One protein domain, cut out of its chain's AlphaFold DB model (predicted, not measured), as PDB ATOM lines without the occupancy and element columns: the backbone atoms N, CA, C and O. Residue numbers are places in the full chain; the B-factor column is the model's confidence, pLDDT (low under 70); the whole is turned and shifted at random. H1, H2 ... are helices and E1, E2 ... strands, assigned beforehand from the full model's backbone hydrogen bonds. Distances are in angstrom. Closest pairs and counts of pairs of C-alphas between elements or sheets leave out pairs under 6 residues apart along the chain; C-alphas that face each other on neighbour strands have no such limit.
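What this domain is: This is residues 5 to 91 of the 189 residues of an uncharacterized protein of Pseudomonas aeruginosa (UniProt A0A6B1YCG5). A small body with a long helical arm: two strand hairpins, E1 with E2 and E3 with E4, lie side by side at one end, two short helices, H1 and H2, pack on each other in the middle, and residues 71 to 91 of H3 stick out as a free arm that makes much of the length. The printed part has 87 residues with three named helices and four named strands, in the order H1 E1 E2 E3 E4 H2 H3, and the class is mixed, helices and strands. Each hairpin is a two-stranded antiparallel sheet, with orders E1 - E2 and E3 - E4. The whole is only just loose, close to extended, with a radius of gyration of the C-alphas of 18.0 A and spans of 62 by 24 by 21 A.

Where its parts are: Strand E1 is residues 20 to 24, 12.9 A from first to last C-alpha, and E2 is residues 27 to 31, 12.5 A. E3 is residues 41 to 44 and E4 residues 51 to 54, each 10.4 A. Helix H2 is residues 57 to 65, 12.3 A, and H1 is residues 5 to 13, 12.4 A, with C-alpha 5 at (16.135, -40.432, 32.573). H3, residues 68 to 91, is the longest helix at 32.3 A, from C-alpha 68 at (23.882, -28.445, 43.370) to C-alpha 91 at (28.022, -59.445, 51.303).

How they stand to each other: E1 and E2 form a hairpin, antiparallel at 146 degrees between their directions, with N 22 and O 29 within hydrogen-bond range at 2.8 A and N 20 and O 31 at 2.9 A. The closest C-alphas of E2 and E3 are those of Arg 29 and Arg 41, 4.7 A apart. E3 and E4 form the second hairpin, antiparallel at 136 degrees, with N 54 and O 41 within hydrogen-bond range at 2.8 A and N 43 and O 52 at 2.9 A. E4 leads by a tight link to H2. H2 touches H1, and their closest C-alphas, those of Tyr 62 and Leu 10, are 5.3 A apart. Their lines stand at a steep tilt of 38 degrees, only just past shallow, and they run opposite ways. H2 and H3 meet only through their link, which is tight. H3 is apart from H1 and from E1, E2, E3 and E4. In H1, H2 and H3 every O i to N i+4 pair is within hydrogen-bond range.

The domain as a whole: The two C-alphas farthest apart are those of His 47, between E3 and E4, and Val 91, the last residue of H3, at 63.4 A. Without residues 71 to 91, which stand free, the body has 66 residues and spans 38 by 27 by 20 A. The printed part has no cut, and no link is long. The mean pLDDT of the printed part is 88.3; residue 25 and residues 83 to 91 are under 70.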
ATOM      1  N   ALA A   5      16.541 -40.362  33.970       92.44
ATOM      2  CA  ALA A   5      16.135 -40.432  32.573       92.44
ATOM      3  C   ALA A   5      16.018 -39.023  31.987       92.44
ATOM      4  O   ALA A   5      16.591 -38.758  30.927       92.44
ATOM      5  N   GLU A   6      15.374 -38.110  32.713       92.12
ATOM      6  CA  GLU A   6      15.244 -36.718  32.287       92.12
ATOM      7  C   GLU A   6      16.592 -35.991  32.293       92.12
ATOM      8  O   GLU A   6      16.942 -35.334  31.309       92.12
ATOM      9  N   LEU A   7      17.423 -36.190  33.326       94.62
ATOM     10  CA  LEU A   7      18.768 -35.607  33.356       94.62
ATOM     11  C   LEU A   7      19.627 -36.103  32.182       94.62
ATOM     12  O   LEU A   7      20.333 -35.318  31.549       94.62
ATOM     13  N   ARG A   8      19.527 -37.392  31.833       95.81
ATOM     14  CA  ARG A   8      20.213 -37.977  30.669       95.81
ATOM     15  C   ARG A   8      19.672 -37.436  29.347       95.81
ATOM     16  O   ARG A   8      20.457 -37.238  28.420       95.81
ATOM     17  N   ARG A   9      18.358 -37.226  29.230       97.38
ATOM     18  CA  ARG A   9      17.734 -36.641  28.035       97.38
ATOM     19  C   ARG A   9      18.230 -35.212  27.817       97.38
ATOM     20  O   ARG A   9      18.669 -34.895  26.716       97.38
ATOM     21  N   LEU A  10      18.226 -34.392  28.868       96.62
ATOM     22  CA  LEU A  10      18.708 -33.011  28.832       96.62
ATOM     23  C   LEU A  10      20.207 -32.930  28.530       96.62
ATOM     24  O   LEU A  10      20.606 -32.157  27.667       96.62
ATOM     25  N   ALA A  11      21.029 -33.777  29.159       96.25
ATOM     26  CA  ALA A  11      22.468 -33.822  28.893       96.25
ATOM     27  C   ALA A  11      22.794 -34.161  27.426       96.25
ATOM     28  O   ALA A  11      23.761 -33.645  26.879       96.25
ATOM     29  N   LYS A  12      21.986 -35.016  26.779       97.12
ATOM     30  CA  LYS A  12      22.133 -35.348  25.350       97.12
ATOM     31  C   LYS A  12      21.645 -34.242  24.413       97.12
ATOM     32  O   LYS A  12      22.116 -34.176  23.284       97.12
ATOM     33  N   ALA A  13      20.666 -33.448  24.846       97.31
ATOM     34  CA  ALA A  13      20.097 -32.351  24.063       97.31
ATOM     35  C   ALA A  13      20.922 -31.056  24.168       97.31
ATOM     36  O   ALA A  13      20.858 -30.214  23.275       97.31
ATOM     37  N   ALA A  14      21.675 -30.893  25.257       97.38
ATOM     38  CA  ALA A  14      22.579 -29.772  25.457       97.38
ATOM     39  C   ALA A  14      23.752 -29.795  24.458       97.38
ATOM     40  O   ALA A  14      24.104 -30.841  23.906       97.38
ATOM     41  N   THR A  15      24.384 -28.638  24.249       96.62
ATOM     42  CA  THR A  15      25.607 -28.515  23.443       96.62
ATOM     43  C   THR A  15      26.643 -29.542  23.920       96.62
ATOM     44  O   THR A  15      26.951 -29.564  25.112       96.62
ATOM     45  N   PRO A  16      27.216 -30.388  23.045       95.50
ATOM     46  CA  PRO A  16      28.238 -31.346  23.455       95.50
ATOM     47  C   PRO A  16      29.428 -30.675  24.157       95.50
ATOM     48  O   PRO A  16      29.893 -29.614  23.746       95.50
ATOM     49  N   GLY A  17      29.892 -31.282  25.250       92.12
ATOM     50  CA  GLY A  17      31.040 -30.800  26.020       92.12
ATOM     51  C   GLY A  17      32.402 -31.235  25.455       92.12
ATOM     52  O   GLY A  17      32.455 -31.922  24.435       92.12
ATOM     53  N   PRO A  18      33.509 -30.905  26.152       94.81
ATOM     54  CA  PRO A  18      33.551 -30.208  27.440       94.81
ATOM     55  C   PRO A  18      33.257 -28.709  27.311       94.81
ATOM     56  O   PRO A  18      33.689 -28.051  26.370       94.81
ATOM     57  N   TRP A  19      32.535 -28.160  28.288       95.62
ATOM     58  CA  TRP A  19      32.301 -26.719  28.404       95.62
ATOM     59  C   TRP A  19      33.371 -26.086  29.280       95.62
ATOM     60  O   TRP A  19      33.770 -26.665  30.294       95.62
ATOM     61  N   ARG A  20      33.824 -24.885  28.923       94.62
ATOM     62  CA  ARG A  20      34.843 -24.156  29.681       94.62
ATOM     63  C   ARG A  20      34.446 -22.707  29.867       94.62
ATOM     64  O   ARG A  20      33.777 -22.118  29.021       94.62
ATOM     65  N   VAL A  21      34.911 -22.126  30.969       95.12
ATOM     66  CA  VAL A  21      34.867 -20.676  31.146       95.12
ATOM     67  C   VAL A  21      35.878 -20.058  30.189       95.12
ATOM     68  O   VAL A  21      37.068 -20.359  30.252       95.12
ATOM     69  N   GLN A  22      35.393 -19.185  29.320       92.62
ATOM     70  CA  GLN A  22      36.194 -18.399  28.397       92.62
ATOM     71  C   GLN A  22      36.242 -16.953  28.892       92.62
ATOM     72  O   GLN A  22      35.238 -16.388  29.347       92.62
ATOM     73  N   THR A  23      37.423 -16.347  28.810       87.31
ATOM     74  CA  THR A  23      37.668 -14.963  29.218       87.31
ATOM     75  C   THR A  23      38.158 -14.153  28.018       87.31
ATOM     76  O   THR A  23      38.981 -14.611  27.231       87.31
ATOM     77  N   GLY A  24      37.614 -12.949  27.830       78.38
ATOM     78  CA  GLY A  24      38.015 -12.035  26.753       78.38
ATOM     79  C   GLY A  24      37.017 -10.889  26.578       78.38
ATOM     80  O   GLY A  24      35.855 -11.041  26.944       78.38
ATOM     81  N   CYS A  25      37.466  -9.746  26.051       68.31
ATOM     82  CA  CYS A  25      36.628  -8.566  25.768       68.31
ATOM     83  C   CYS A  25      35.762  -8.085  26.953       68.31
ATOM     84  O   CYS A  25      34.616  -7.699  26.761       68.31
ATOM     85  N   SER A  26      36.298  -8.115  28.179       82.94
ATOM     86  CA  SER A  26      35.618  -7.687  29.421       82.94
ATOM     87  C   SER A  26      34.380  -8.498  29.841       82.94
ATOM     88  O   SER A  26      33.779  -8.185  30.867       82.94
ATOM     89  N   TRP A  27      34.038  -9.584  29.137       85.44
ATOM     90  CA  TRP A  27      32.894 -10.445  29.450       85.44
ATOM     91  C   TRP A  27      33.331 -11.900  29.687       85.44
ATOM     92  O   TRP A  27      34.106 -12.475  28.917       85.44
ATOM     93  N   ARG A  28      32.820 -12.523  30.758       91.06
ATOM     94  CA  ARG A  28      32.963 -13.974  30.984       91.06
ATOM     95  C   ARG A  28      31.836 -14.713  30.275       91.06
ATOM     96  O   ARG A  28      30.696 -14.265  30.322       91.06
ATOM     97  N   ARG A  29      32.150 -15.852  29.665       92.88
ATOM     98  CA  ARG A  29      31.189 -16.712  28.958       92.88
ATOM     99  C   ARG A  29      31.560 -18.181  29.116       92.88
ATOM    100  O   ARG A  29      32.653 -18.494  29.590       92.88
ATOM    101  N   ILE A  30      30.652 -19.066  28.733       95.56
ATOM    102  CA  ILE A  30      30.876 -20.507  28.674       95.56
ATOM    103  C   ILE A  30      30.816 -20.921  27.208       95.56
ATOM    104  O   ILE A  30      29.864 -20.569  26.507       95.56
ATOM    105  N   GLY A  31      31.815 -21.671  26.757       94.94
ATOM    106  CA  GLY A  31      31.853 -22.193  25.397       94.94
ATOM    107  C   GLY A  31      32.589 -23.522  25.275       94.94
ATOM    108  O   GLY A  31      33.187 -24.008  26.243       94.94
ATOM    109  N   THR A  32      32.503 -24.112  24.088       95.19
ATOM    110  CA  THR A  32      33.272 -25.295  23.677       95.19
ATOM    111  C   THR A  32      34.668 -24.903  23.180       95.19
ATOM    112  O   THR A  32      34.972 -23.725  23.006       95.19
ATOM    113  N   ASP A  33      35.539 -25.881  22.922       90.12
ATOM    114  CA  ASP A  33      36.887 -25.613  22.391       90.12
ATOM    115  C   ASP A  33      36.851 -24.975  20.980       90.12
ATOM    116  O   ASP A  33      37.796 -24.304  20.572       90.12
ATOM    117  N   SER A  34      35.746 -25.150  20.248       85.75
ATOM    118  CA  SER A  34      35.537 -24.643  18.885       85.75
ATOM    119  C   SER A  34      34.602 -23.433  18.788       85.75
ATOM    120  O   SER A  34      34.438 -22.885  17.699       85.75
ATOM    121  N   GLY A  35      33.946 -23.043  19.884       87.06
ATOM    122  CA  GLY A  35      32.866 -22.057  19.880       87.06
ATOM    123  C   GLY A  35      33.094 -20.929  20.876       87.06
ATOM    124  O   GLY A  35      33.549 -21.153  21.993       87.06
ATOM    125  N   ASP A  36      32.772 -19.699  20.475       87.38
ATOM    126  CA  ASP A  36      32.952 -18.505  21.302       87.38
ATOM    127  C   ASP A  36      31.650 -18.134  22.028       87.38
ATOM    128  O   ASP A  36      30.742 -17.535  21.447       87.38
ATOM    129  N   GLY A  37      31.529 -18.522  23.303       89.62
ATOM    130  CA  GLY A  37      30.294 -18.317  24.070       89.62
ATOM    131  C   GLY A  37      29.065 -19.034  23.486       89.62
ATOM    132  O   GLY A  37      27.941 -18.561  23.653       89.62
ATOM    133  N   ASP A  38      29.272 -20.139  22.767       93.12
ATOM    134  CA  ASP A  38      28.239 -20.946  22.099       93.12
ATOM    135  C   ASP A  38      27.363 -21.752  23.074       93.12
ATOM    136  O   ASP A  38      26.282 -22.216  22.705       93.12
ATOM    137  N   VAL A  39      27.798 -21.892  24.330       96.12
ATOM    138  CA  VAL A  39      27.041 -22.569  25.388       96.12
ATOM    139  C   VAL A  39      26.181 -21.582  26.172       96.12
ATOM    140  O   VAL A  39      24.983 -21.818  26.337       96.12
ATOM    141  N   LEU A  40      26.792 -20.505  26.673       95.44
ATOM    142  CA  LEU A  40      26.137 -19.428  27.414       95.44
ATOM    143  C   LEU A  40      27.002 -18.175  27.325       95.44
ATOM    144  O   LEU A  40      28.171 -18.191  27.718       95.44
ATOM    145  N   ARG A  41      26.425 -17.067  26.870       93.56
ATOM    146  CA  ARG A  41      27.120 -15.780  26.781       93.56
ATOM    147  C   ARG A  41      26.297 -14.658  27.398       93.56
ATOM    148  O   ARG A  41      25.072 -14.703  27.332       93.56
ATOM    149  N   PRO A  42      26.947 -13.644  27.973       92.12
ATOM    150  CA  PRO A  42      26.246 -12.462  28.431       92.12
ATOM    151  C   PRO A  42      25.799 -11.610  27.240       92.12
ATOM    152  O   PRO A  42      26.424 -11.624  26.175       92.12
ATOM    153  N   CYS A  43      24.731 -10.851  27.431       91.00
ATOM    154  CA  CYS A  43      24.285  -9.827  26.502       91.00
ATOM    155  C   CYS A  43      23.735  -8.617  27.266       91.00
ATOM    156  O   CYS A  43      23.545  -8.640  28.484       91.00
ATOM    157  N   THR A  44      23.474  -7.551  26.522       93.25
ATOM    158  CA  THR A  44      22.643  -6.441  26.981       93.25
ATOM    159  C   THR A  44      21.270  -6.625  26.360       93.25
ATOM    160  O   THR A  44      21.167  -6.740  25.135       93.25
ATOM    161  N   HIS A  45      20.229  -6.686  27.186       91.75
ATOM    162  CA  HIS A  45      18.878  -6.906  26.702       91.75
ATOM    163  C   HIS A  45      18.433  -5.715  25.823       91.75
ATOM    164  O   HIS A  45      18.592  -4.554  26.215       91.75
ATOM    165  N   PRO A  46      17.919  -5.965  24.603       89.75
ATOM    166  CA  PRO A  46      17.796  -4.932  23.572       89.75
ATOM    167  C   PRO A  46      16.724  -3.876  23.865       89.75
ATOM    168  O   PRO A  46      16.752  -2.807  23.261       89.75
ATOM    169  N   HIS A  47      15.772  -4.162  24.756       89.75
ATOM    170  CA  HIS A  47      14.646  -3.263  25.025       89.75
ATOM    171  C   HIS A  47      14.885  -2.287  26.178       89.75
ATOM    172  O   HIS A  47      14.325  -1.195  26.170       89.75
ATOM    173  N   ASP A  48      15.685  -2.669  27.167       94.25
ATOM    174  CA  ASP A  48      15.818  -1.944  28.435       94.25
ATOM    175  C   ASP A  48      17.280  -1.711  28.846       94.25
ATOM    176  O   ASP A  48      17.540  -0.972  29.792       94.25
ATOM    177  N   GLY A  49      18.243  -2.292  28.121       92.38
ATOM    178  CA  GLY A  49      19.666  -2.102  28.374       92.38
ATOM    179  C   GLY A  49      20.191  -2.846  29.604       92.38
ATOM    180  O   GLY A  49      21.342  -2.626  29.987       92.38
ATOM    181  N   TRP A  50      19.387  -3.711  30.232       94.12
ATOM    182  CA  TRP A  50      19.811  -4.432  31.431       94.12
ATOM    183  C   TRP A  50      20.707  -5.633  31.087       94.12
ATOM    184  O   TRP A  50      20.602  -6.196  29.992       94.12
ATOM    185  N   PRO A  51      21.622  -6.031  31.991       91.25
ATOM    186  CA  PRO A  51      22.429  -7.231  31.802       91.25
ATOM    187  C   PRO A  51      21.561  -8.492  31.743       91.25
ATOM    188  O   PRO A  51      20.719  -8.698  32.615       91.25
ATOM    189  N   ASP A  52      21.817  -9.354  30.761       92.81
ATOM    190  CA  ASP A  52      21.106 -10.622  30.572       92.81
ATOM    191  C   ASP A  52      22.054 -11.715  30.027       92.81
ATOM    192  O   ASP A  52      23.250 -11.485  29.802       92.81
ATOM    193  N   ILE A  53      21.544 -12.935  29.852       93.12
ATOM    194  CA  ILE A  53      22.254 -14.086  29.296       93.12
ATOM    195  C   ILE A  53      21.535 -14.646  28.067       93.12
ATOM    196  O   ILE A  53      20.315 -14.752  28.009       93.12
ATOM    197  N   VAL A  54      22.314 -15.094  27.086       92.69
ATOM    198  CA  VAL A  54      21.827 -15.803  25.901       92.69
ATOM    199  C   VAL A  54      22.446 -17.189  25.873       92.69
ATOM    200  O   VAL A  54      23.668 -17.342  25.926       92.69
ATOM    201  N   ALA A  55      21.595 -18.200  25.757       95.25
ATOM    202  CA  ALA A  55      21.989 -19.592  25.612       95.25
ATOM    203  C   ALA A  55      20.892 -20.373  24.868       95.25
ATOM    204  O   ALA A  55      19.719 -19.996  24.938       95.25
ATOM    205  N   PRO A  56      21.234 -21.482  24.191       95.31
ATOM    206  CA  PRO A  56      20.243 -22.448  23.734       95.31
ATOM    207  C   PRO A  56      19.327 -22.884  24.885       95.31
ATOM    208  O   PRO A  56      19.797 -23.157  25.993       95.31
ATOM    209  N   ALA A  57      18.022 -22.999  24.622       95.88
ATOM    210  CA  ALA A  57      17.040 -23.369  25.644       95.88
ATOM    211  C   ALA A  57      17.384 -24.702  26.336       95.88
ATOM    212  O   ALA A  57      17.197 -24.841  27.543       95.88
ATOM    213  N   GLU A  58      17.938 -25.664  25.594       97.19
ATOM    214  CA  GLU A  58      18.359 -26.959  26.139       97.19
ATOM    215  C   GLU A  58      19.544 -26.834  27.110       97.19
ATOM    216  O   GLU A  58      19.564 -27.521  28.131       97.19
ATOM    217  N   ASN A  59      20.471 -25.895  26.881       97.00
ATOM    218  CA  ASN A  59      21.572 -25.632  27.812       97.00
ATOM    219  C   ASN A  59      21.051 -25.044  29.124       97.00
ATOM    220  O   ASN A  59      21.462 -25.486  30.193       97.00
ATOM    221  N   LEU A  60      20.107 -24.095  29.059       95.88
ATOM    222  CA  LEU A  60      19.489 -23.511  30.255       95.88
ATOM    223  C   LEU A  60      18.734 -24.568  31.068       95.88
ATOM    224  O   LEU A  60      18.916 -24.651  32.284       95.88
ATOM    225  N   LYS A  61      17.941 -25.418  30.402       96.31
ATOM    226  CA  LYS A  61      17.230 -26.530  31.052       96.31
ATOM    227  C   LYS A  61      18.200 -27.515  31.702       96.31
ATOM    228  O   LYS A  61      17.964 -27.934  32.837       96.31
ATOM    229  N   TYR A  62      19.286 -27.872  31.015       96.44
ATOM    230  CA  TYR A  62      20.304 -28.768  31.557       96.44
ATOM    231  C   TYR A  62      21.009 -28.159  32.776       96.44
ATOM    232  O   TYR A  62      21.060 -28.810  33.816       96.44
ATOM    233  N   ILE A  63      21.465 -26.904  32.698       94.56
ATOM    234  CA  ILE A  63      22.126 -26.198  33.811       94.56
ATOM    235  C   ILE A  63      21.200 -26.107  35.032       94.56
ATOM    236  O   ILE A  63      21.618 -26.422  36.145       94.56
ATOM    237  N   ALA A  64      19.933 -25.732  34.833       94.94
ATOM    238  CA  ALA A  64      18.955 -25.650  35.918       94.94
ATOM    239  C   ALA A  64      18.658 -27.025  36.552       94.94
ATOM    240  O   ALA A  64      18.463 -27.133  37.768       94.94
ATOM    241  N   SER A  65      18.657 -28.089  35.744       95.44
ATOM    242  CA  SER A  65      18.416 -29.462  36.211       95.44
ATOM    243  C   SER A  65      19.630 -30.057  36.931       95.44
ATOM    244  O   SER A  65      19.471 -30.754  37.934       95.44
ATOM    245  N   ALA A  66      20.842 -29.724  36.481       94.50
ATOM    246  CA  ALA A  66      22.126 -30.087  37.085       94.50
ATOM    247  C   ALA A  66      22.528 -29.142  38.239       94.50
ATOM    248  O   ALA A  66      23.701 -28.823  38.429       94.50
ATOM    249  N   ASN A  67      21.549 -28.678  39.018       93.75
ATOM    250  CA  ASN A  67      21.783 -27.819  40.174       93.75
ATOM    251  C   ASN A  67      22.535 -28.561  41.306       93.75
ATOM    252  O   ASN A  67      22.576 -29.797  41.319       93.75
ATOM    253  N   PRO A  68      23.087 -27.838  42.303       96.38
ATOM    254  CA  PRO A  68      23.882 -28.445  43.370       96.38
ATOM    255  C   PRO A  68      23.180 -29.584  44.115       96.38
ATOM    256  O   PRO A  68      23.817 -30.585  44.420       96.38
ATOM    257  N   LYS A  69      21.867 -29.483  44.364       94.50
ATOM    258  CA  LYS A  69      21.103 -30.542  45.042       94.50
ATOM    259  C   LYS A  69      21.088 -31.829  44.220       94.50
ATOM    260  O   LYS A  69      21.279 -32.904  44.779       94.50
ATOM    261  N   THR A  70      20.876 -31.720  42.909       94.81
ATOM    262  CA  THR A  70      20.910 -32.864  41.989       94.81
ATOM    263  C   THR A  70      22.298 -33.502  41.956       94.81
ATOM    264  O   THR A  70      22.409 -34.719  42.071       94.81
ATOM    265  N   ILE A  71      23.357 -32.694  41.835       95.00
ATOM    266  CA  ILE A  71      24.736 -33.199  41.771       95.00
ATOM    267  C   ILE A  71      25.151 -33.868  43.083       95.00
ATOM    268  O   ILE A  71      25.713 -34.958  43.048       95.00
ATOM    269  N   LEU A  72      24.834 -33.269  44.233       95.56
ATOM    270  CA  LEU A  72      25.126 -33.863  45.538       95.56
ATOM    271  C   LEU A  72      24.373 -35.180  45.736       95.56
ATOM    272  O   LEU A  72      24.990 -36.158  46.127       95.56
ATOM    273  N   ALA A  73      23.093 -35.253  45.364       93.44
ATOM    274  CA  ALA A  73      22.340 -36.504  45.442       93.44
ATOM    275  C   ALA A  73      22.947 -37.618  44.566       93.44
ATOM    276  O   ALA A  73      22.965 -38.776  44.975       93.44
ATOM    277  N   LEU A  74      23.465 -37.281  43.378       94.00
ATOM    278  CA  LEU A  74      24.179 -38.236  42.521       94.00
ATOM    279  C   LEU A  74      25.515 -38.676  43.132       94.00
ATOM    280  O   LEU A  74      25.883 -39.840  43.006       94.00
ATOM    281  N   LEU A  75      26.247 -37.763  43.777       94.62
ATOM    282  CA  LEU A  75      27.488 -38.091  44.481       94.62
ATOM    283  C   LEU A  75      27.218 -38.985  45.695       94.62
ATOM    284  O   LEU A  75      27.881 -40.007  45.828       94.62
ATOM    285  N   ASP A  76      26.193 -38.676  46.493       92.06
ATOM    286  CA  ASP A  76      25.742 -39.509  47.613       92.06
ATOM    287  C   ASP A  76      25.343 -40.913  47.135       92.06
ATOM    288  O   ASP A  76      25.655 -41.910  47.784       92.06
ATOM    289  N   GLU A  77      24.684 -41.020  45.975       92.50
ATOM    290  CA  GLU A  77      24.351 -42.308  45.367       92.50
ATOM    291  C   GLU A  77      25.596 -43.050  44.875       92.50
ATOM    292  O   GLU A  77      25.702 -44.252  45.092       92.50
ATOM    293  N   ILE A  78      26.563 -42.370  44.252       90.88
ATOM    294  CA  ILE A  78      27.835 -42.978  43.834       90.88
ATOM    295  C   ILE A  78      28.630 -43.460  45.046       90.88
ATOM    296  O   ILE A  78      29.170 -44.565  45.014       90.88
ATOM    297  N   ASP A  79      28.707 -42.667  46.106       86.81
ATOM    298  CA  ASP A  79      29.405 -43.037  47.332       86.81
ATOM    299  C   ASP A  79      28.662 -44.160  48.059       86.81
ATOM    300  O   ASP A  79      29.290 -45.113  48.523       86.81
ATOM    301  N   GLY A  80      27.329 -44.135  48.042       80.31
ATOM    302  CA  GLY A  80      26.471 -45.237  48.457       80.31
ATOM    303  C   GLY A  80      26.727 -46.510  47.648       80.31
ATOM    304  O   GLY A  80      26.927 -47.562  48.247       80.31
ATOM    305  N   MET A  81      26.806 -46.418  46.317       82.31
ATOM    306  CA  MET A  81      27.083 -47.527  45.397       82.31
ATOM    307  C   MET A  81      28.499 -48.068  45.547       82.31
ATOM    308  O   MET A  81      28.710 -49.273  45.465       82.31
ATOM    309  N   LYS A  82      29.492 -47.208  45.775       75.94
ATOM    310  CA  LYS A  82      30.856 -47.637  46.087       75.94
ATOM    311  C   LYS A  82      30.855 -48.347  47.429       75.94
ATOM    312  O   LYS A  82      31.291 -49.488  47.499       75.94
ATOM    313  N   ALA A  83      30.300 -47.738  48.472       68.88
ATOM    314  CA  ALA A  83      30.215 -48.351  49.791       68.88
ATOM    315  C   ALA A  83      29.397 -49.652  49.782       68.88
ATOM    316  O   ALA A  83      29.717 -50.558  50.546       68.88
ATOM    317  N   SER A  84      28.374 -49.767  48.929       64.94
ATOM    318  CA  SER A  84      27.596 -50.987  48.708       64.94
ATOM    319  C   SER A  84      28.284 -51.963  47.767       64.94
ATOM    320  O   SER A  84      27.998 -53.135  47.848       64.94
ATOM    321  N   GLY A  85      29.164 -51.530  46.868       61.81
ATOM    322  CA  GLY A  85      29.956 -52.379  45.978       61.81
ATOM    323  C   GLY A  85      31.111 -53.034  46.726       61.81
ATOM    324  O   GLY A  85      31.302 -54.238  46.616       61.81
ATOM    325  N   TRP A  86      31.788 -52.274  47.589       50.88
ATOM    326  CA  TRP A  86      32.694 -52.797  48.612       50.88
ATOM    327  C   TRP A  86      31.939 -53.689  49.598       50.88
ATOM    328  O   TRP A  86      32.373 -54.811  49.854       50.88
ATOM    329  N   ARG A  87      30.758 -53.256  50.071       48.03
ATOM    330  CA  ARG A  87      29.897 -54.117  50.891       48.03
ATOM    331  C   ARG A  87      29.312 -55.303  50.139       48.03
ATOM    332  O   ARG A  87      29.065 -56.285  50.784       48.03
ATOM    333  N   ASN A  88      29.103 -55.295  48.827       47.03
ATOM    334  CA  ASN A  88      28.564 -56.439  48.075       47.03
ATOM    335  C   ASN A  88      29.677 -57.395  47.657       47.03
ATOM    336  O   ASN A  88      29.444 -58.599  47.596       47.03
ATOM    337  N   HIS A  89      30.898 -56.891  47.472       47.56
ATOM    338  CA  HIS A  89      32.089 -57.727  47.507       47.56
ATOM    339  C   HIS A  89      32.226 -58.390  48.886       47.56
ATOM    340  O   HIS A  89      32.574 -59.557  48.939       47.56
ATOM    341  N   SER A  90      31.842 -57.718  49.982       48.75
ATOM    342  CA  SER A  90      31.799 -58.328  51.320       48.75
ATOM    343  C   SER A  90      30.501 -59.089  51.663       48.75
ATOM    344  O   SER A  90      30.538 -59.926  52.543       48.75
ATOM    345  N   VAL A  91      29.357 -58.860  51.002       44.28
ATOM    346  CA  VAL A  91      28.022 -59.445  51.303       44.28
ATOM    347  C   VAL A  91      27.731 -60.655  50.417       44.28
ATOM    348  O   VAL A  91      27.035 -61.566  50.856       44.28
TER     349      VAL A  91